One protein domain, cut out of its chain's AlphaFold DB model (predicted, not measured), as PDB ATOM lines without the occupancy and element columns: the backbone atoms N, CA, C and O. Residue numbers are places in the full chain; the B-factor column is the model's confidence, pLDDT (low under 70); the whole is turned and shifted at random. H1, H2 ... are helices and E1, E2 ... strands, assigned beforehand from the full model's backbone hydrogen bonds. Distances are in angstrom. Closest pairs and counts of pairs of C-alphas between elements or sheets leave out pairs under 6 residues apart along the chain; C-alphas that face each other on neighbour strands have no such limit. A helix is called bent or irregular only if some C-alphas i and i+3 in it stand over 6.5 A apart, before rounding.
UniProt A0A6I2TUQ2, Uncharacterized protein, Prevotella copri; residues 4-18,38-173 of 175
ATOM      1  N   GLU A   4      16.498  21.727  47.321       86.38
ATOM      2  CA  GLU A   4      16.094  21.179  46.020       86.38
ATOM      3  C   GLU A   4      14.679  21.607  45.626       86.38
ATOM      4  O   GLU A   4      14.469  22.125  44.532       86.38
ATOM      5  N   GLU A   5      13.716  21.482  46.540       88.75
ATOM      6  CA  GLU A   5      12.339  21.942  46.344       88.75
ATOM      7  C   GLU A   5      12.299  23.446  46.056       88.75
ATOM      8  O   GLU A   5      11.580  23.899  45.164       88.75
ATOM      9  N   ARG A   6      13.109  24.232  46.779       87.62
ATOM     10  CA  ARG A   6      13.214  25.679  46.568       87.62
ATOM     11  C   ARG A   6      13.767  25.994  45.186       87.62
ATOM     12  O   ARG A   6      13.208  26.847  44.505       87.62
ATOM     13  N   ASN A   7      14.845  25.331  44.781       88.00
ATOM     14  CA  ASN A   7      15.475  25.557  43.484       88.00
ATOM     15  C   ASN A   7      14.545  25.139  42.335       88.00
ATOM     16  O   ASN A   7      14.404  25.884  41.368       88.00
ATOM     17  N   SER A   8      13.835  24.019  42.483       91.06
ATOM     18  CA  SER A   8      12.815  23.571  41.528       91.06
ATOM     19  C   SER A   8      11.691  24.602  41.373       91.06
ATOM     20  O   SER A   8      11.384  25.029  40.260       91.06
ATOM     21  N   PHE A   9      11.150  25.099  42.489       91.88
ATOM     22  CA  PHE A   9      10.113  26.131  42.476       91.88
ATOM     23  C   PHE A   9      10.585  27.441  41.825       91.88
ATOM     24  O   PHE A   9       9.852  28.046  41.041       91.88
ATOM     25  N   ARG A  10      11.816  27.880  42.125       92.94
ATOM     26  CA  ARG A  10      12.429  29.065  41.501       92.94
ATOM     27  C   ARG A  10      12.516  28.902  39.991       92.94
ATOM     28  O   ARG A  10      12.048  29.774  39.267       92.94
ATOM     29  N   LYS A  11      13.045  27.768  39.534       93.94
ATOM     30  CA  LYS A  11      13.205  27.466  38.112       93.94
ATOM     31  C   LYS A  11      11.869  27.458  37.373       93.94
ATOM     32  O   LYS A  11      11.767  28.043  36.301       93.94
ATOM     33  N   GLU A  12      10.832  26.858  37.957       95.31
ATOM     34  CA  GLU A  12       9.488  26.857  37.367       95.31
ATOM     35  C   GLU A  12       8.902  28.276  37.267       95.31
ATOM     36  O   GLU A  12       8.352  28.658  36.233       95.31
ATOM     37  N   MET A  13       9.017  29.072  38.335       93.88
ATOM     38  CA  MET A  13       8.504  30.444  38.358       93.88
ATOM     39  C   MET A  13       9.232  31.335  37.347       93.88
ATOM     40  O   MET A  13       8.580  32.060  36.595       93.88
ATOM     41  N   ILE A  14      10.566  31.282  37.331       95.25
ATOM     42  CA  ILE A  14      11.382  32.096  36.431       95.25
ATOM     43  C   ILE A  14      11.175  31.667  34.982       95.25
ATOM     44  O   ILE A  14      10.974  32.541  34.148       95.25
ATOM     45  N   GLY A  15      11.096  30.366  34.687       95.06
ATOM     46  CA  GLY A  15      10.820  29.888  33.329       95.06
ATOM     47  C   GLY A  15       9.494  30.422  32.776       95.06
ATOM     48  O   GLY A  15       9.430  30.870  31.637       95.06
ATOM     49  N   LYS A  16       8.443  30.495  33.605       94.00
ATOM     50  CA  LYS A  16       7.162  31.112  33.207       94.00
ATOM     51  C   LYS A  16       7.290  32.607  32.913       94.00
ATOM     52  O   LYS A  16       6.642  33.101  31.990       94.00
ATOM     53  N   LEU A  17       8.082  33.329  33.708       92.25
ATOM     54  CA  LEU A  17       8.364  34.741  33.455       92.25
ATOM     55  C   LEU A  17       9.144  34.888  32.149       92.25
ATOM     56  O   LEU A  17       8.709  35.614  31.267       92.25
ATOM     57  N   GLU A  18      10.235  34.158  31.977       93.56
ATOM     58  CA  GLU A  18      11.063  34.194  30.772       93.56
ATOM     59  C   GLU A  18      10.256  33.884  29.497       93.56
ATOM     60  O   GLU A  18      10.293  34.659  28.539       93.56
ATOM     61  N   GLU A  38      29.669  39.937  32.545       94.56
ATOM     62  CA  GLU A  38      29.133  39.357  33.783       94.56
ATOM     63  C   GLU A  38      29.404  40.263  34.992       94.56
ATOM     64  O   GLU A  38      28.472  40.626  35.704       94.56
ATOM     65  N   ASP A  39      30.643  40.733  35.145       94.50
ATOM     66  CA  ASP A  39      31.050  41.651  36.214       94.50
ATOM     67  C   ASP A  39      30.242  42.958  36.208       94.50
ATOM     68  O   ASP A  39      29.766  43.422  37.248       94.50
ATOM     69  N   LYS A  40      30.010  43.550  35.030       94.12
ATOM     70  CA  LYS A  40      29.214  44.783  34.904       94.12
ATOM     71  C   LYS A  40      27.729  44.560  35.189       94.12
ATOM     72  O   LYS A  40      27.065  45.448  35.736       94.12
ATOM     73  N   ILE A  41      27.205  43.382  34.863       96.12
ATOM     74  CA  ILE A  41      25.834  42.989  35.205       96.12
ATOM     75  C   ILE A  41      25.718  42.802  36.724       96.12
ATOM     76  O   ILE A  41      24.815  43.370  37.347       96.12
ATOM     77  N   VAL A  42      26.670  42.101  37.353       97.25
ATOM     78  CA  VAL A  42      26.743  41.949  38.818       97.25
ATOM     79  C   VAL A  42      26.803  43.317  39.495       97.25
ATOM     80  O   VAL A  42      26.013  43.588  40.406       97.25
ATOM     81  N   LEU A  43      27.657  44.221  39.006       97.12
ATOM     82  CA  LEU A  43      27.749  45.592  39.504       97.12
ATOM     83  C   LEU A  43      26.415  46.338  39.376       97.12
ATOM     84  O   LEU A  43      25.984  46.989  40.328       97.12
ATOM     85  N   SER A  44      25.722  46.215  38.244       97.25
ATOM     86  CA  SER A  44      24.402  46.828  38.042       97.25
ATOM     87  C   SER A  44      23.369  46.323  39.056       97.25
ATOM     88  O   SER A  44      22.599  47.109  39.627       97.25
ATOM     89  N   HIS A  45      23.382  45.024  39.367       97.88
ATOM     90  CA  HIS A  45      22.540  44.474  40.428       97.88
ATOM     91  C   HIS A  45      22.954  44.962  41.817       97.88
ATOM     92  O   HIS A  45      22.067  45.291  42.607       97.88
ATOM     93  N   ALA A  46      24.250  45.061  42.113       98.06
ATOM     94  CA  ALA A  46      24.749  45.588  43.381       98.06
ATOM     95  C   ALA A  46      24.331  47.056  43.581       98.06
ATOM     96  O   ALA A  46      23.791  47.411  44.634       98.06
ATOM     97  N   LEU A  47      24.492  47.894  42.551       97.88
ATOM     98  CA  LEU A  47      24.035  49.285  42.520       97.88
ATOM     99  C   LEU A  47      22.540  49.374  42.844       97.88
ATOM    100  O   LEU A  47      22.143  50.072  43.781       97.88
ATOM    101  N   PHE A  48      21.710  48.623  42.120       97.94
ATOM    102  CA  PHE A  48      20.269  48.597  42.354       97.94
ATOM    103  C   PHE A  48      19.923  48.123  43.768       97.94
ATOM    104  O   PHE A  48      19.101  48.742  44.452       97.94
ATOM    105  N   TRP A  49      20.546  47.039  44.228       97.94
ATOM    106  CA  TRP A  49      20.279  46.465  45.542       97.94
ATOM    107  C   TRP A  49      20.552  47.482  46.655       97.94
ATOM    108  O   TRP A  49      19.695  47.663  47.524       97.94
ATOM    109  N   VAL A  50      21.666  48.223  46.581       97.69
ATOM    110  CA  VAL A  50      22.001  49.306  47.524       97.69
ATOM    111  C   VAL A  50      21.027  50.485  47.399       97.69
ATOM    112  O   VAL A  50      20.486  50.959  48.403       97.69
ATOM    113  N   MET A  51      20.749  50.952  46.179       97.50
ATOM    114  CA  MET A  51      19.883  52.115  45.929       97.50
ATOM    115  C   MET A  51      18.434  51.891  46.382       97.50
ATOM    116  O   MET A  51      17.744  52.841  46.764       97.50
ATOM    117  N   THR A  52      17.970  50.641  46.385       96.56
ATOM    118  CA  THR A  52      16.593  50.282  46.752       96.56
ATOM    119  C   THR A  52      16.395  49.963  48.235       96.56
ATOM    120  O   THR A  52      15.246  49.866  48.674       96.56
ATOM    121  N   GLN A  53      17.458  49.883  49.051       91.88
ATOM    122  CA  GLN A  53      17.344  49.557  50.486       91.88
ATOM    123  C   GLN A  53      16.424  50.511  51.262       91.88
ATOM    124  O   GLN A  53      15.780  50.106  52.229       91.88
ATOM    125  N   ASN A  54      16.347  51.769  50.824       86.62
ATOM    126  CA  ASN A  54      15.590  52.828  51.491       86.62
ATOM    127  C   ASN A  54      14.230  53.131  50.841       86.62
ATOM    128  O   ASN A  54      13.587  54.112  51.226       86.62
ATOM    129  N   ILE A  55      13.776  52.333  49.870       90.00
ATOM    130  CA  ILE A  55      12.429  52.489  49.305       90.00
ATOM    131  C   ILE A  55      11.401  52.058  50.351       90.00
ATOM    132  O   ILE A  55      11.464  50.965  50.910       90.00
ATOM    133  N   LYS A  56      10.447  52.946  50.632       84.94
ATOM    134  CA  LYS A  56       9.405  52.764  51.650       84.94
ATOM    135  C   LYS A  56       8.026  52.670  50.988       84.94
ATOM    136  O   LYS A  56       7.898  52.562  49.771       84.94
ATOM    137  N   GLY A  57       6.979  52.681  51.811       88.88
ATOM    138  CA  GLY A  57       5.600  52.761  51.336       88.88
ATOM    139  C   GLY A  57       5.099  51.473  50.682       88.88
ATOM    140  O   GLY A  57       5.557  50.378  51.007       88.88
ATOM    141  N   LYS A  58       4.106  51.614  49.799       91.12
ATOM    142  CA  LYS A  58       3.474  50.491  49.090       91.12
ATOM    143  C   LYS A  58       4.453  49.819  48.124       91.12
ATOM    144  O   LYS A  58       4.590  48.605  48.165       91.12
ATOM    145  N   VAL A  59       5.186  50.620  47.347       92.69
ATOM    146  CA  VAL A  59       6.162  50.143  46.353       92.69
ATOM    147  C   VAL A  59       7.267  49.320  47.014       92.69
ATOM    148  O   VAL A  59       7.575  48.226  46.557       92.69
ATOM    149  N   GLY A  60       7.800  49.781  48.153       91.94
ATOM    150  CA  GLY A  60       8.810  49.042  48.920       91.94
ATOM    151  C   GLY A  60       8.331  47.702  49.496       91.94
ATOM    152  O   GLY A  60       9.151  46.898  49.929       91.94
ATOM    153  N   LYS A  61       7.015  47.461  49.518       93.44
ATOM    154  CA  LYS A  61       6.388  46.225  50.010       93.44
ATOM    155  C   LYS A  61       5.886  45.323  48.882       93.44
ATOM    156  O   LYS A  61       5.304  44.278  49.172       93.44
ATOM    157  N   GLU A  62       6.085  45.711  47.621       94.31
ATOM    158  CA  GLU A  62       5.708  44.874  46.487       94.31
ATOM    159  C   GLU A  62       6.484  43.562  46.524       94.31
ATOM    160  O   GLU A  62       7.714  43.546  46.615       94.31
ATOM    161  N   LYS A  63       5.754  42.444  46.433       93.31
ATOM    162  CA  LYS A  63       6.342  41.100  46.539       93.31
ATOM    163  C   LYS A  63       7.453  40.890  45.516       93.31
ATOM    164  O   LYS A  63       8.460  40.272  45.830       93.31
ATOM    165  N   TYR A  64       7.264  41.441  44.319       93.44
ATOM    166  CA  TYR A  64       8.225  41.352  43.233       93.44
ATOM    167  C   TYR A  64       9.563  42.017  43.573       93.44
ATOM    168  O   TYR A  64      10.613  41.402  43.422       93.44
ATOM    169  N   LEU A  65       9.523  43.247  44.101       95.69
ATOM    170  CA  LEU A  65      10.722  43.974  44.513       95.69
ATOM    171  C   LEU A  65      11.428  43.271  45.676       95.69
ATOM    172  O   LEU A  65      12.651  43.160  45.675       95.69
ATOM    173  N   LEU A  66      10.667  42.794  46.665       95.62
ATOM    174  CA  LEU A  66      11.229  42.064  47.802       95.62
ATOM    175  C   LEU A  66      11.934  40.779  47.349       95.62
ATOM    176  O   LEU A  66      13.030  40.494  47.823       95.62
ATOM    177  N   LEU A  67      11.331  40.048  46.410       95.62
ATOM    178  CA  LEU A  67      11.904  38.824  45.862       95.62
ATOM    179  C   LEU A  67      13.155  39.100  45.018       95.62
ATOM    180  O   LEU A  67      14.163  38.429  45.215       95.62
ATOM    181  N   LEU A  68      13.128  40.120  44.152       97.06
ATOM    182  CA  LEU A  68      14.301  40.530  43.375       97.06
ATOM    183  C   LEU A  68      15.463  40.908  44.302       97.06
ATOM    184  O   LEU A  68      16.571  40.417  44.125       97.06
ATOM    185  N   ARG A  69      15.208  41.713  45.342       96.94
ATOM    186  CA  ARG A  69      16.246  42.089  46.314       96.94
ATOM    187  C   ARG A  69      16.810  40.888  47.065       96.94
ATOM    188  O   ARG A  69      18.005  40.871  47.339       96.94
ATOM    189  N   GLN A  70      15.968  39.909  47.393       95.75
ATOM    190  CA  GLN A  70      16.420  38.666  48.006       95.75
ATOM    191  C   GLN A  70      17.329  37.879  47.053       95.75
ATOM    192  O   GLN A  70      18.403  37.456  47.465       95.75
ATOM    193  N   TYR A  71      16.937  37.698  45.788       97.31
ATOM    194  CA  TYR A  71      17.776  36.988  44.816       97.31
ATOM    195  C   TYR A  71      19.076  37.724  44.529       97.31
ATOM    196  O   TYR A  71      20.098  37.071  44.401       97.31
ATOM    197  N   GLN A  72      19.064  39.056  44.504       97.94
ATOM    198  CA  GLN A  72      20.284  39.845  44.357       97.94
ATOM    199  C   GLN A  72      21.222  39.677  45.553       97.94
ATOM    200  O   GLN A  72      22.419  39.546  45.351       97.94
ATOM    201  N   GLU A  73      20.706  39.649  46.783       97.19
ATOM    202  CA  GLU A  73      21.539  39.390  47.967       97.19
ATOM    203  C   GLU A  73      22.140  37.975  47.928       97.19
ATOM    204  O   GLU A  73      23.344  37.829  48.115       97.19
ATOM    205  N   GLU A  74      21.334  36.957  47.602       96.88
ATOM    206  CA  GLU A  74      21.806  35.572  47.430       96.88
ATOM    207  C   GLU A  74      22.811  35.443  46.269       96.88
ATOM    208  O   GLU A  74      23.792  34.713  46.380       96.88
ATOM    209  N   MET A  75      22.594  36.162  45.164       98.12
ATOM    210  CA  MET A  75      23.493  36.200  44.007       98.12
ATOM    211  C   MET A  75      24.835  36.832  44.375       98.12
ATOM    212  O   MET A  75      25.872  36.274  44.033       98.12
ATOM    213  N   LEU A  76      24.833  37.948  45.109       98.12
ATOM    214  CA  LEU A  76      26.062  38.595  45.568       98.12
ATOM    215  C   LEU A  76      26.820  37.712  46.565       98.12
ATOM    216  O   LEU A  76      28.038  37.613  46.484       98.12
ATOM    217  N   GLU A  77      26.123  37.019  47.469       97.31
ATOM    218  CA  GLU A  77      26.750  36.018  48.342       97.31
ATOM    219  C   GLU A  77      27.390  34.884  47.527       97.31
ATOM    220  O   GLU A  77      28.528  34.494  47.794       97.31
ATOM    221  N   ALA A  78      26.692  34.385  46.504       97.19
ATOM    222  CA  ALA A  78      27.199  33.340  45.621       97.19
ATOM    223  C   ALA A  78      28.408  33.806  44.791       97.19
ATOM    224  O   ALA A  78      29.350  33.036  44.627       97.19
ATOM    225  N   TYR A  79      28.408  35.060  44.331       97.06
ATOM    226  CA  TYR A  79      29.531  35.688  43.632       97.06
ATOM    227  C   TYR A  79      30.778  35.750  44.523       97.06
ATOM    228  O   TYR A  79      31.837  35.269  44.134       97.06
ATOM    229  N   LEU A  80      30.639  36.244  45.759       96.44
ATOM    230  CA  LEU A  80      31.752  36.367  46.712       96.44
ATOM    231  C   LEU A  80      32.338  35.026  47.163       96.44
ATOM    232  O   LEU A  80      33.491  34.959  47.582       96.44
ATOM    233  N   THR A  81      31.524  33.974  47.161       96.12
ATOM    234  CA  THR A  81      31.911  32.644  47.653       96.12
ATOM    235  C   THR A  81      32.254  31.667  46.532       96.12
ATOM    236  O   THR A  81      32.487  30.494  46.818       96.12
ATOM    237  N   GLU A  82      32.273  32.136  45.279       95.69
ATOM    238  CA  GLU A  82      32.482  31.316  44.077       95.69
ATOM    239  C   GLU A  82      31.537  30.096  44.024       95.69
ATOM    240  O   GLU A  82      31.899  28.995  43.603       95.69
ATOM    241  N   SER A  83      30.301  30.280  44.494       96.75
ATOM    242  CA  SER A  83      29.300  29.219  44.568       96.75
ATOM    243  C   SER A  83      28.846  28.772  43.177       96.75
ATOM    244  O   SER A  83      28.577  29.585  42.293       96.75
ATOM    245  N   GLU A  84      28.641  27.463  43.011       95.62
ATOM    246  CA  GLU A  84      28.070  26.871  41.792       95.62
ATOM    247  C   GLU A  84      26.662  27.403  41.462       95.62
ATOM    248  O   GLU A  84      26.272  27.441  40.296       95.62
ATOM    249  N   ASP A  85      25.922  27.874  42.476       94.62
ATOM    250  CA  ASP A  85      24.569  28.424  42.318       94.62
ATOM    251  C   ASP A  85      24.576  29.825  41.662       94.62
ATOM    252  O   ASP A  85      23.516  30.325  41.277       94.62
ATOM    253  N   PHE A  86      25.740  30.484  41.541       97.25
ATOM    254  CA  PHE A  86      25.849  31.876  41.087       97.25
ATOM    255  C   PHE A  86      25.198  32.112  39.722       97.25
ATOM    256  O   PHE A  86      24.408  33.044  39.579       97.25
ATOM    257  N   LYS A  87      25.465  31.253  38.732       96.56
ATOM    258  CA  LYS A  87      24.944  31.436  37.366       96.56
ATOM    259  C   LYS A  87      23.421  31.386  37.310       96.56
ATOM    260  O   LYS A  87      22.805  32.217  36.645       96.56
ATOM    261  N   ASP A  88      22.820  30.451  38.040       96.44
ATOM    262  CA  ASP A  88      21.365  30.334  38.126       96.44
ATOM    263  C   ASP A  88      20.767  31.553  38.839       96.44
ATOM    264  O   ASP A  88      19.783  32.130  38.376       96.44
ATOM    265  N   LEU A  89      21.380  31.993  39.943       97.56
ATOM    266  CA  LEU A  89      20.933  33.166  40.698       97.56
ATOM    267  C   LEU A  89      21.050  34.464  39.891       97.56
ATOM    268  O   LEU A  89      20.122  35.276  39.922       97.56
ATOM    269  N   LEU A  90      22.145  34.651  39.153       97.75
ATOM    270  CA  LEU A  90      22.326  35.783  38.249       97.75
ATOM    271  C   LEU A  90      21.271  35.763  37.145       97.75
ATOM    272  O   LEU A  90      20.601  36.768  36.924       97.75
ATOM    273  N   HIS A  91      21.040  34.609  36.520       96.12
ATOM    274  CA  HIS A  91      19.993  34.463  35.514       96.12
ATOM    275  C   HIS A  91      18.603  34.822  36.073       96.12
ATOM    276  O   HIS A  91      17.867  35.597  35.457       96.12
ATOM    277  N   TYR A  92      18.262  34.352  37.277       96.88
ATOM    278  CA  TYR A  92      17.005  34.716  37.938       96.88
ATOM    279  C   TYR A  92      16.907  36.221  38.204       96.88
ATOM    280  O   TYR A  92      15.843  36.813  37.998       96.88
ATOM    281  N   CYS A  93      18.006  36.850  38.632       97.56
ATOM    282  CA  CYS A  93      18.072  38.296  38.806       97.56
ATOM    283  C   CYS A  93      17.832  39.024  37.481       97.56
ATOM    284  O   CYS A  93      16.991  39.920  37.465       97.56
ATOM    285  N   ASN A  94      18.488  38.628  36.389       95.75
ATOM    286  CA  ASN A  94      18.365  39.270  35.076       95.75
ATOM    287  C   ASN A  94      16.921  39.237  34.564       95.75
ATOM    288  O   ASN A  94      16.354  40.287  34.255       95.75
ATOM    289  N   ILE A  95      16.286  38.057  34.563       95.25
ATOM    290  CA  ILE A  95      14.888  37.915  34.130       95.25
ATOM    291  C   ILE A  95      13.982  38.806  34.976       95.25
ATOM    292  O   ILE A  95      13.159  39.553  34.442       95.25
ATOM    293  N   MET A  96      14.144  38.786  36.301       95.56
ATOM    294  CA  MET A  96      13.321  39.626  37.162       95.56
ATOM    295  C   MET A  96      13.582  41.131  36.964       95.56
ATOM    296  O   MET A  96      12.695  41.978  37.076       95.56
ATOM    297  N   TYR A  97      14.812  41.500  36.663       95.19
ATOM    298  CA  TYR A  97      15.174  42.891  36.462       95.19
ATOM    299  C   TYR A  97      14.584  43.437  35.155       95.19
ATOM    300  O   TYR A  97      13.991  44.515  35.168       95.19
ATOM    301  N   ASN A  98      14.627  42.655  34.071       92.69
ATOM    302  CA  ASN A  98      14.026  42.991  32.772       92.69
ATOM    303  C   ASN A  98      12.512  43.236  32.851       92.69
ATOM    304  O   ASN A  98      11.972  44.125  32.195       92.69
ATOM    305  N   PHE A  99      11.809  42.488  33.696       92.31
ATOM    306  CA  PHE A  99      10.367  42.657  33.884       92.31
ATOM    307  C   PHE A  99       9.978  43.856  34.745       92.31
ATOM    308  O   PHE A  99       8.847  44.346  34.642       92.31
ATOM    309  N   LEU A 100      10.872  44.322  35.618       93.12
ATOM    310  CA  LEU A 100      10.545  45.332  36.619       93.12
ATOM    311  C   LEU A 100       9.994  46.634  35.998       93.12
ATOM    312  O   LEU A 100       8.936  47.080  36.454       93.12
ATOM    313  N   PRO A 101      10.605  47.241  34.957       90.56
ATOM    314  CA  PRO A 101      10.056  48.444  34.328       90.56
ATOM    315  C   PRO A 101       8.654  48.236  33.751       90.56
ATOM    316  O   PRO A 101       7.781  49.088  33.935       90.56
ATOM    317  N   MET A 102       8.418  47.095  33.091       89.62
ATOM    318  CA  MET A 102       7.116  46.756  32.509       89.62
ATOM    319  C   MET A 102       6.044  46.641  33.597       89.62
ATOM    320  O   MET A 102       4.949  47.189  33.459       89.62
ATOM    321  N   LEU A 103       6.372  45.968  34.702       92.19
ATOM    322  CA  LEU A 103       5.469  45.776  35.835       92.19
ATOM    323  C   LEU A 103       5.135  47.100  36.530       92.19
ATOM    324  O   LEU A 103       3.978  47.345  36.879       92.19
ATOM    325  N   LEU A 104       6.121  47.979  36.712       93.94
ATOM    326  CA  LEU A 104       5.891  49.282  37.332       93.94
ATOM    327  C   LEU A 104       4.992  50.166  36.466       93.94
ATOM    328  O   LEU A 104       4.051  50.751  37.000       93.94
ATOM    329  N   ARG A 105       5.231  50.215  35.149       91.50
ATOM    330  CA  ARG A 105       4.419  51.007  34.210       91.50
ATOM    331  C   ARG A 105       2.988  50.487  34.063       91.50
ATOM    332  O   ARG A 105       2.084  51.282  33.841       91.50
ATOM    333  N   SER A 106       2.765  49.178  34.188       92.12
ATOM    334  CA  SER A 106       1.415  48.600  34.109       92.12
ATOM    335  C   SER A 106       0.618  48.742  35.408       92.12
ATOM    336  O   SER A 106      -0.612  48.755  35.376       92.12
ATOM    337  N   THR A 107       1.303  48.858  36.549       94.38
ATOM    338  CA  THR A 107       0.668  48.889  37.877       94.38
ATOM    339  C   THR A 107       0.464  50.309  38.408       94.38
ATOM    340  O   THR A 107      -0.464  50.547  39.186       94.38
ATOM    341  N   TYR A 108       1.321  51.258  38.026       95.00
ATOM    342  CA  TYR A 108       1.383  52.584  38.635       95.00
ATOM    343  C   TYR A 108       1.341  53.713  37.605       95.00
ATOM    344  O   TYR A 108       2.069  53.705  36.621       95.00
ATOM    345  N   ASP A 109       0.566  54.755  37.912       95.12
ATOM    346  CA  ASP A 109       0.690  56.061  37.256       95.12
ATOM    347  C   ASP A 109       1.889  56.815  37.846       95.12
ATOM    348  O   ASP A 109       1.871  57.167  39.029       95.12
ATOM    349  N   PHE A 110       2.924  57.069  37.048       95.12
ATOM    350  CA  PHE A 110       4.167  57.712  37.485       95.12
ATOM    351  C   PHE A 110       4.039  59.209  37.795       95.12
ATOM    352  O   PHE A 110       4.869  59.739  38.542       95.12
ATOM    353  N   HIS A 111       2.988  59.881  37.319       92.81
ATOM    354  CA  HIS A 111       2.706  61.268  37.691       92.81
ATOM    355  C   HIS A 111       2.190  61.376  39.129       92.81
ATOM    356  O   HIS A 111       2.428  62.381  39.801       92.81
ATOM    357  N   ILE A 112       1.521  60.326  39.612       93.94
ATOM    358  CA  ILE A 112       0.914  60.274  40.948       93.94
ATOM    359  C   ILE A 112       1.812  59.499  41.923       93.94
ATOM    360  O   ILE A 112       2.055  59.929  43.053       93.94
ATOM    361  N   HIS A 113       2.338  58.351  41.498       94.50
ATOM    362  CA  HIS A 113       3.068  57.405  42.338       94.50
ATOM    363  C   HIS A 113       4.575  57.651  42.262       94.50
ATOM    364  O   HIS A 113       5.330  56.906  41.632       94.50
ATOM    365  N   LEU A 114       5.024  58.701  42.950       93.06
ATOM    366  CA  LEU A 114       6.415  59.163  42.914       93.06
ATOM    367  C   LEU A 114       7.439  58.096  43.332       93.06
ATOM    368  O   LEU A 114       8.526  58.056  42.762       93.06
ATOM    369  N   ASP A 115       7.093  57.214  44.273       93.94
ATOM    370  CA  ASP A 115       7.964  56.104  44.687       93.94
ATOM    371  C   ASP A 115       8.140  55.057  43.575       93.94
ATOM    372  O   ASP A 115       9.235  54.523  43.406       93.94
ATOM    373  N   ALA A 116       7.092  54.788  42.786       95.69
ATOM    374  CA  ALA A 116       7.159  53.853  41.661       95.69
ATOM    375  C   ALA A 116       7.986  54.452  40.521       95.69
ATOM    376  O   ALA A 116       8.871  53.787  39.987       95.69
ATOM    377  N   ARG A 117       7.778  55.745  40.232       95.88
ATOM    378  CA  ARG A 117       8.613  56.489  39.282       95.88
ATOM    379  C   ARG A 117      10.077  56.522  39.719       95.88
ATOM    380  O   ARG A 117      10.970  56.347  38.899       95.88
ATOM    381  N   LYS A 118      10.338  56.736  41.014       96.06
ATOM    382  CA  LYS A 118      11.696  56.697  41.574       96.06
ATOM    383  C   LYS A 118      12.327  55.321  41.400       96.06
ATOM    384  O   LYS A 118      13.475  55.248  40.981       96.06
ATOM    385  N   LEU A 119      11.599  54.248  41.709       97.06
ATOM    386  CA  LEU A 119      12.092  52.886  41.521       97.06
ATOM    387  C   LEU A 119      12.397  52.593  40.045       97.06
ATOM    388  O   LEU A 119      13.462  52.066  39.761       97.06
ATOM    389  N   ALA A 120      11.524  52.994  39.118       95.94
ATOM    390  CA  ALA A 120      11.763  52.830  37.684       95.94
ATOM    391  C   ALA A 120      13.024  53.578  37.212       95.94
ATOM    392  O   ALA A 120      13.837  53.017  36.483       95.94
ATOM    393  N   ALA A 121      13.232  54.810  37.686       96.75
ATOM    394  CA  ALA A 121      14.458  55.561  37.420       96.75
ATOM    395  C   ALA A 121      15.705  54.896  38.030       96.75
ATOM    396  O   ALA A 121      16.759  54.887  37.404       96.75
ATOM    397  N   ILE A 122      15.602  54.307  39.229       97.44
ATOM    398  CA  ILE A 122      16.696  53.524  39.828       97.44
ATOM    399  C   ILE A 122      17.053  52.327  38.941       97.44
ATOM    400  O   ILE A 122      18.239  52.072  38.760       97.44
ATOM    401  N   THR A 123      16.068  51.625  38.372       95.31
ATOM    402  CA  THR A 123      16.301  50.500  37.450       95.31
ATOM    403  C   THR A 123      17.137  50.920  36.241       95.31
ATOM    404  O   THR A 123      18.121  50.264  35.915       95.31
ATOM    405  N   ILE A 124      16.790  52.046  35.610       94.38
ATOM    406  CA  ILE A 124      17.515  52.566  34.440       94.38
ATOM    407  C   ILE A 124      18.922  53.023  34.837       94.38
ATOM    408  O   ILE A 124      19.903  52.633  34.211       94.38
ATOM    409  N   VAL A 125      19.033  53.811  35.912       95.62
ATOM    410  CA  VAL A 125      20.323  54.342  36.371       95.62
ATOM    411  C   VAL A 125      21.267  53.225  36.788       95.62
ATOM    412  O   VAL A 125      22.430  53.276  36.427       95.62
ATOM    413  N   ALA A 126      20.809  52.229  37.544       96.00
ATOM    414  CA  ALA A 126      21.685  51.154  37.993       96.00
ATOM    415  C   ALA A 126      22.129  50.246  36.833       96.00
ATOM    416  O   ALA A 126      23.305  49.893  36.794       96.00
ATOM    417  N   GLY A 127      21.235  49.936  35.884       91.88
ATOM    418  CA  GLY A 127      21.576  49.181  34.672       91.88
ATOM    419  C   GLY A 127      22.576  49.909  33.771       91.88
ATOM    420  O   GLY A 127      23.608  49.349  33.413       91.88
ATOM    421  N   GLY A 128      22.315  51.183  33.459       90.00
ATOM    422  CA  GLY A 128      23.200  51.984  32.609       90.00
ATOM    423  C   GLY A 128      24.517  52.348  33.296       90.00
ATOM    424  O   GLY A 128      25.588  52.121  32.748       90.00
ATOM    425  N   TYR A 129      24.470  52.855  34.534       88.12
ATOM    426  CA  TYR A 129      25.671  53.321  35.239       88.12
ATOM    427  C   TYR A 129      26.672  52.194  35.501       88.12
ATOM    428  O   TYR A 129      27.869  52.442  35.413       88.12
ATOM    429  N   GLY A 130      26.213  50.975  35.810       82.31
ATOM    430  CA  GLY A 130      27.103  49.816  35.945       82.31
ATOM    431  C   GLY A 130      27.716  49.388  34.606       82.31
ATOM    432  O   GLY A 130      28.910  49.100  34.539       82.31
ATOM    433  N   GLY A 131      26.923  49.408  33.532       86.12
ATOM    434  CA  GLY A 131      27.359  49.060  32.180       86.12
ATOM    435  C   GLY A 131      28.363  50.040  31.560       86.12
ATOM    436  O   GLY A 131      29.398  49.628  31.022       86.12
ATOM    437  N   ASP A 132      28.093  51.338  31.684       88.81
ATOM    438  CA  ASP A 132      28.889  52.434  31.118       88.81
ATOM    439  C   ASP A 132      30.143  52.768  31.936       88.81
ATOM    440  O   ASP A 132      31.009  53.518  31.477       88.81
ATOM    441  N   MET A 133      30.259  52.232  33.155       90.44
ATOM    442  CA  MET A 133      31.390  52.511  34.031       90.44
ATOM    443  C   MET A 133      32.721  52.092  33.381       90.44
ATOM    444  O   MET A 133      32.813  50.987  32.820       90.44
ATOM    445  N   PRO A 134      33.766  52.940  33.473       92.44
ATOM    446  CA  PRO A 134      35.136  52.534  33.196       92.44
ATOM    447  C   PRO A 134      35.502  51.264  33.965       92.44
ATOM    448  O   PRO A 134      35.105  51.084  35.113       92.44
ATOM    449  N   GLU A 135      36.228  50.362  33.317       92.06
ATOM    450  CA  GLU A 135      36.533  49.030  33.844       92.06
ATOM    451  C   GLU A 135      37.304  49.082  35.173       92.06
ATOM    452  O   GLU A 135      36.956  48.385  36.120       92.06
ATOM    453  N   ASP A 136      38.278  49.985  35.285       94.06
ATOM    454  CA  ASP A 136      39.050  50.233  36.505       94.06
ATOM    455  C   ASP A 136      38.166  50.659  37.683       94.06
ATOM    456  O   ASP A 136      38.315  50.165  38.800       94.06
ATOM    457  N   GLN A 137      37.208  51.548  37.427       93.88
ATOM    458  CA  GLN A 137      36.248  51.981  38.432       93.88
ATOM    459  C   GLN A 137      35.245  50.869  38.775       93.88
ATOM    460  O   GLN A 137      34.877  50.724  39.940       93.88
ATOM    461  N   ALA A 138      34.806  50.087  37.786       94.69
ATOM    462  CA  ALA A 138      33.889  48.973  37.997       94.69
ATOM    463  C   ALA A 138      34.518  47.914  38.912       94.69
ATOM    464  O   ALA A 138      33.897  47.524  39.904       94.69
ATOM    465  N   TYR A 139      35.766  47.528  38.640       95.31
ATOM    466  CA  TYR A 139      36.510  46.593  39.481       95.31
ATOM    467  C   TYR A 139      36.777  47.148  40.878       95.31
ATOM    468  O   TYR A 139      36.547  46.443  41.852       95.31
ATOM    469  N   ASP A 140      37.114  48.435  41.016       96.62
ATOM    470  CA  ASP A 140      37.284  49.055  42.339       96.62
ATOM    471  C   ASP A 140      36.015  48.965  43.215       96.62
ATOM    472  O   ASP A 140      36.113  48.876  44.446       96.62
ATOM    473  N   LEU A 141      34.824  48.996  42.601       96.94
ATOM    474  CA  LEU A 141      33.548  48.819  43.297       96.94
ATOM    475  C   LEU A 141      33.219  47.355  43.582       96.94
ATOM    476  O   LEU A 141      32.698  47.080  44.663       96.94
ATOM    477  N   LEU A 142      33.486  46.451  42.638       96.31
ATOM    478  CA  LEU A 142      33.270  45.012  42.807       96.31
ATOM    479  C   LEU A 142      34.177  44.440  43.903       96.31
ATOM    480  O   LEU A 142      33.683  43.740  44.781       96.31
ATOM    481  N   ASP A 143      35.449  44.839  43.931       96.44
ATOM    482  CA  ASP A 143      36.438  44.420  44.934       96.44
ATOM    483  C   ASP A 143      36.102  44.896  46.361       96.44
ATOM    484  O   ASP A 143      36.636  44.379  47.342       96.44
ATOM    485  N   ASP A 144      35.242  45.912  46.510       96.75
ATOM    486  CA  ASP A 144      34.771  46.393  47.818       96.75
ATOM    487  C   ASP A 144      33.533  45.638  48.329       96.75
ATOM    488  O   ASP A 144      33.142  45.817  49.488       96.75
ATOM    489  N   ILE A 145      32.899  44.815  47.488       96.31
ATOM    490  CA  ILE A 145      31.787  43.973  47.921       96.31
ATOM    491  C   ILE A 145      32.348  42.905  48.867       96.31
ATOM    492  O   ILE A 145      33.226  42.134  48.507       96.31
ATOM    493  N   ASP A 146      31.848  42.873  50.100       95.88
ATOM    494  CA  ASP A 146      32.363  41.990  51.153       95.88
ATOM    495  C   ASP A 146      31.263  41.653  52.173       95.88
ATOM    496  O   ASP A 146      30.172  42.234  52.172       95.88
ATOM    497  N   PHE A 147      31.539  40.731  53.091       94.50
ATOM    498  CA  PHE A 147      30.665  40.414  54.211       94.50
ATOM    499  C   PHE A 147      30.963  41.274  55.443       94.50
ATOM    500  O   PHE A 147      32.090  41.421  55.910       94.50
ATOM    501  N   TYR A 148      29.904  41.762  56.083       91.12
ATOM    502  CA  TYR A 148      29.967  42.332  57.425       91.12
ATOM    503  C   TYR A 148      28.873  41.726  58.298       91.12
ATOM    504  O   TYR A 148      27.685  41.916  58.036       91.12
ATOM    505  N   TYR A 149      29.273  40.991  59.340       88.50
ATOM    506  CA  TYR A 149      28.368  40.173  60.159       88.50
ATOM    507  C   TYR A 149      27.485  39.230  59.315       88.50
ATOM    508  O   TYR A 149      26.269  39.184  59.504       88.50
ATOM    509  N   ASN A 150      28.103  38.489  58.385       86.94
ATOM    510  CA  ASN A 150      27.445  37.538  57.473       86.94
ATOM    511  C   ASN A 150      26.370  38.171  56.574       86.94
ATOM    512  O   ASN A 150      25.386  37.525  56.225       86.94
ATOM    513  N   LYS A 151      26.524  39.455  56.239       89.44
ATOM    514  CA  LYS A 151      25.663  40.158  55.286       89.44
ATOM    515  C   LYS A 151      26.509  40.873  54.260       89.44
ATOM    516  O   LYS A 151      27.482  41.522  54.640       89.44
ATOM    517  N   VAL A 152      26.093  40.802  53.002       93.94
ATOM    518  CA  VAL A 152      26.736  41.526  51.906       93.94
ATOM    519  C   VAL A 152      26.727  43.029  52.197       93.94
ATOM    520  O   VAL A 152      25.732  43.597  52.670       93.94
ATOM    521  N   LYS A 153      27.857  43.682  51.937       95.38
ATOM    522  CA  LYS A 153      28.075  45.121  52.047       95.38
ATOM    523  C   LYS A 153      28.836  45.627  50.836       95.38
ATOM    524  O   LYS A 153      29.832  45.040  50.456       95.38
ATOM    525  N   CYS A 154      28.396  46.769  50.313       96.44
ATOM    526  CA  CYS A 154      29.037  47.453  49.190       96.44
ATOM    527  C   CYS A 154      29.329  48.902  49.614       96.44
ATOM    528  O   CYS A 154      28.593  49.828  49.265       96.44
ATOM    529  N   ARG A 155      30.346  49.117  50.455       96.38
ATOM    530  CA  ARG A 155      30.574  50.401  51.151       96.38
ATOM    531  C   ARG A 155      30.910  51.536  50.189       96.38
ATOM    532  O   ARG A 155      30.513  52.680  50.420       96.38
ATOM    533  N   LYS A 156      31.644  51.265  49.113       97.38
ATOM    534  CA  LYS A 156      31.941  52.246  48.065       97.38
ATOM    535  C   LYS A 156      30.688  52.603  47.280       97.38
ATOM    536  O   LYS A 156      30.445  53.788  47.069       97.38
ATOM    537  N   ILE A 157      29.831  51.633  46.960       97.19
ATOM    538  CA  ILE A 157      28.522  51.913  46.348       97.19
ATOM    539  C   ILE A 157      27.645  52.752  47.293       97.19
ATOM    540  O   ILE A 157      27.044  53.739  46.866       97.19
ATOM    541  N   GLU A 158      27.617  52.435  48.591       96.94
ATOM    542  CA  GLU A 158      26.915  53.236  49.606       96.94
ATOM    543  C   GLU A 158      27.421  54.694  49.620       96.94
ATOM    544  O   GLU A 158      26.621  55.631  49.683       96.94
ATOM    545  N   LYS A 159      28.736  54.913  49.483       97.19
ATOM    546  CA  LYS A 159      29.336  56.257  49.360       97.19
ATOM    547  C   LYS A 159      28.970  56.967  48.052       97.19
ATOM    548  O   LYS A 159      28.954  58.198  48.032       97.19
ATOM    549  N   LEU A 160      28.645  56.234  46.986       95.94
ATOM    550  CA  LEU A 160      28.192  56.791  45.705       95.94
ATOM    551  C   LEU A 160      26.712  57.190  45.697       95.94
ATOM    552  O   LEU A 160      26.288  57.908  44.788       95.94
ATOM    553  N   LEU A 161      25.923  56.815  46.711       96.56
ATOM    554  CA  LEU A 161      24.494  57.141  46.785       96.56
ATOM    555  C   LEU A 161      24.161  58.618  46.502       96.56
ATOM    556  O   LEU A 161      23.183  58.860  45.793       96.56
ATOM    557  N   PRO A 162      24.907  59.635  46.980       96.62
ATOM    558  CA  PRO A 162      24.616  61.027  46.639       96.62
ATOM    559  C   PRO A 162      24.719  61.330  45.137       96.62
ATOM    560  O   PRO A 162      23.934  62.126  44.625       96.62
ATOM    561  N   VAL A 163      25.666  60.706  44.430       95.50
ATOM    562  CA  VAL A 163      25.842  60.855  42.976       95.50
ATOM    563  C   VAL A 163      24.735  60.107  42.243       95.50
ATOM    564  O   VAL A 163      24.027  60.702  41.432       95.50
ATOM    565  N   LEU A 164      24.514  58.844  42.604       96.31
ATOM    566  CA  LEU A 164      23.475  57.996  42.020       96.31
ATOM    567  C   LEU A 164      22.079  58.620  42.180       96.31
ATOM    568  O   LEU A 164      21.302  58.665  41.234       96.31
ATOM    569  N   ASN A 165      21.776  59.203  43.343       96.25
ATOM    570  CA  ASN A 165      20.508  59.899  43.574       96.25
ATOM    571  C   ASN A 165      20.326  61.128  42.669       96.25
ATOM    572  O   ASN A 165      19.198  61.426  42.280       96.25
ATOM    573  N   LYS A 166      21.401  61.844  42.309       97.19
ATOM    574  CA  LYS A 166      21.306  62.948  41.340       97.19
ATOM    575  C   LYS A 166      20.955  62.428  39.951       97.19
ATOM    576  O   LYS A 166      20.117  63.042  39.300       97.19
ATOM    577  N   LEU A 167      21.552  61.311  39.530       96.88
ATOM    578  CA  LEU A 167      21.222  60.657  38.259       96.88
ATOM    579  C   LEU A 167      19.759  60.211  38.240       96.88
ATOM    580  O   LEU A 167      19.042  60.548  37.307       96.88
ATOM    581  N   VAL A 168      19.279  59.586  39.321       97.12
ATOM    582  CA  VAL A 168      17.864  59.196  39.468       97.12
ATOM    583  C   VAL A 168      16.941  60.403  39.315       97.12
ATOM    584  O   VAL A 168      15.963  60.328  38.584       97.12
ATOM    585  N   ILE A 169      17.250  61.540  39.945       97.00
ATOM    586  CA  ILE A 169      16.432  62.759  39.817       97.00
ATOM    587  C   ILE A 169      16.405  63.285  38.375       97.00
ATOM    588  O   ILE A 169      15.382  63.825  37.953       97.00
ATOM    589  N   GLN A 170      17.505  63.172  37.622       97.00
ATOM    590  CA  GLN A 170      17.501  63.540  36.202       97.00
ATOM    591  C   GLN A 170      16.662  62.560  35.388       97.00
ATOM    592  O   GLN A 170      15.826  63.002  34.607       97.00
ATOM    593  N   GLU A 171      16.823  61.262  35.632       96.31
ATOM    594  CA  GLU A 171      16.100  60.207  34.925       96.31
ATOM    595  C   GLU A 171      14.582  60.314  35.129       96.31
ATOM    596  O   GLU A 171      13.801  60.212  34.188       96.31
ATOM    597  N   GLN A 172      14.140  60.662  36.342       95.06
ATOM    598  CA  GLN A 172      12.725  60.891  36.650       95.06
ATOM    599  C   GLN A 172      12.063  62.011  35.829       95.06
ATOM    600  O   GLN A 172      10.841  62.122  35.865       95.06
ATOM    601  N   LYS A 173      12.823  62.864  35.129       95.50
ATOM    602  CA  LYS A 173      12.262  63.902  34.243       95.50
ATOM    603  C   LYS A 173      11.800  63.345  32.899       95.50
ATOM    604  O   LYS A 173      11.026  64.014  32.221       95.50
TER     605      LYS A 173
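What this domain is: This is residues 4 to 18 and 38 to 173 of the 175 residues of an uncharacterized protein of Prevotella copri (UniProt A0A6I2TUQ2). Helix H2 is the core of a pack of mostly crossed helices, with the hairpin of H3 and H4 on one side of it and H5 and H7 on another. H1 packs on H4 by residues 14 to 18 alone, and H6 and the small hairpin of E1 and E2 sit near one end. The printed part has 151 residues, with seven named helices and two strands in the order H1 to H6, E1, E2, H7; the sheet E1 - E2 is antiparallel and the class mostly helix. The whole is compact, with a radius of gyration of the C-alphas of 15.1 A and spans of 43 by 37 by 28 A.

Where its parts are: E1 is residues 145 to 147 and E2 152 to 154. H2 is residues 38 to 52, H3 63 to 80, 25.8 A long, H4 86 to 107, 30.6 A, H5 114 to 132, 26.3 A, H6 135 to 142, and H7 155 to 171. H1, residues 4 to 18, begins at C-alpha (16.094, 21.179, 46.020); H7 ends at (16.100, 60.207, 34.925). H4 is irregular, only just, with C-alphas 98 and 101 6.9 A apart; H7 is irregular, with C-alphas 159 and 162 7.2 A apart.

How they stand to each other: In the hairpin of E1 and E2, N 146 and O 153 are within hydrogen-bond range at 3.0 A. The closest C-alphas of H3 and E2, Glu 77 and Val 152, are 6.6 A apart. The hub, H2, touches H3, H5, H6 and H7; its closest C-alphas to H5 are Ser 44 and Gly 130, 4.5 A, at a shallow tilt of 26 degrees, opposite ways. H3 and H4, a helical hairpin, touch at Ala 78 and Phe 86, their closest C-alphas, 5.0 A. H1 touches H4, closest at the C-alphas of Glu 18 and Ile 95, 6.3 A. Every O i to N i+4 pair is within hydrogen-bond range in H1, H2, H3, H5 and H6; H4 has 16 of 18, H7 11 of 13.

The domain as a whole: The C-alphas of Glu 4 and Lys 173 are the two farthest apart, 44.5 A. Residues 19 to 37 are not printed; C-alphas 18 and 38 are 19.0 A apart across the cut. Of the links that are printed whole, none is long. No printed residue has a pLDDT under 70.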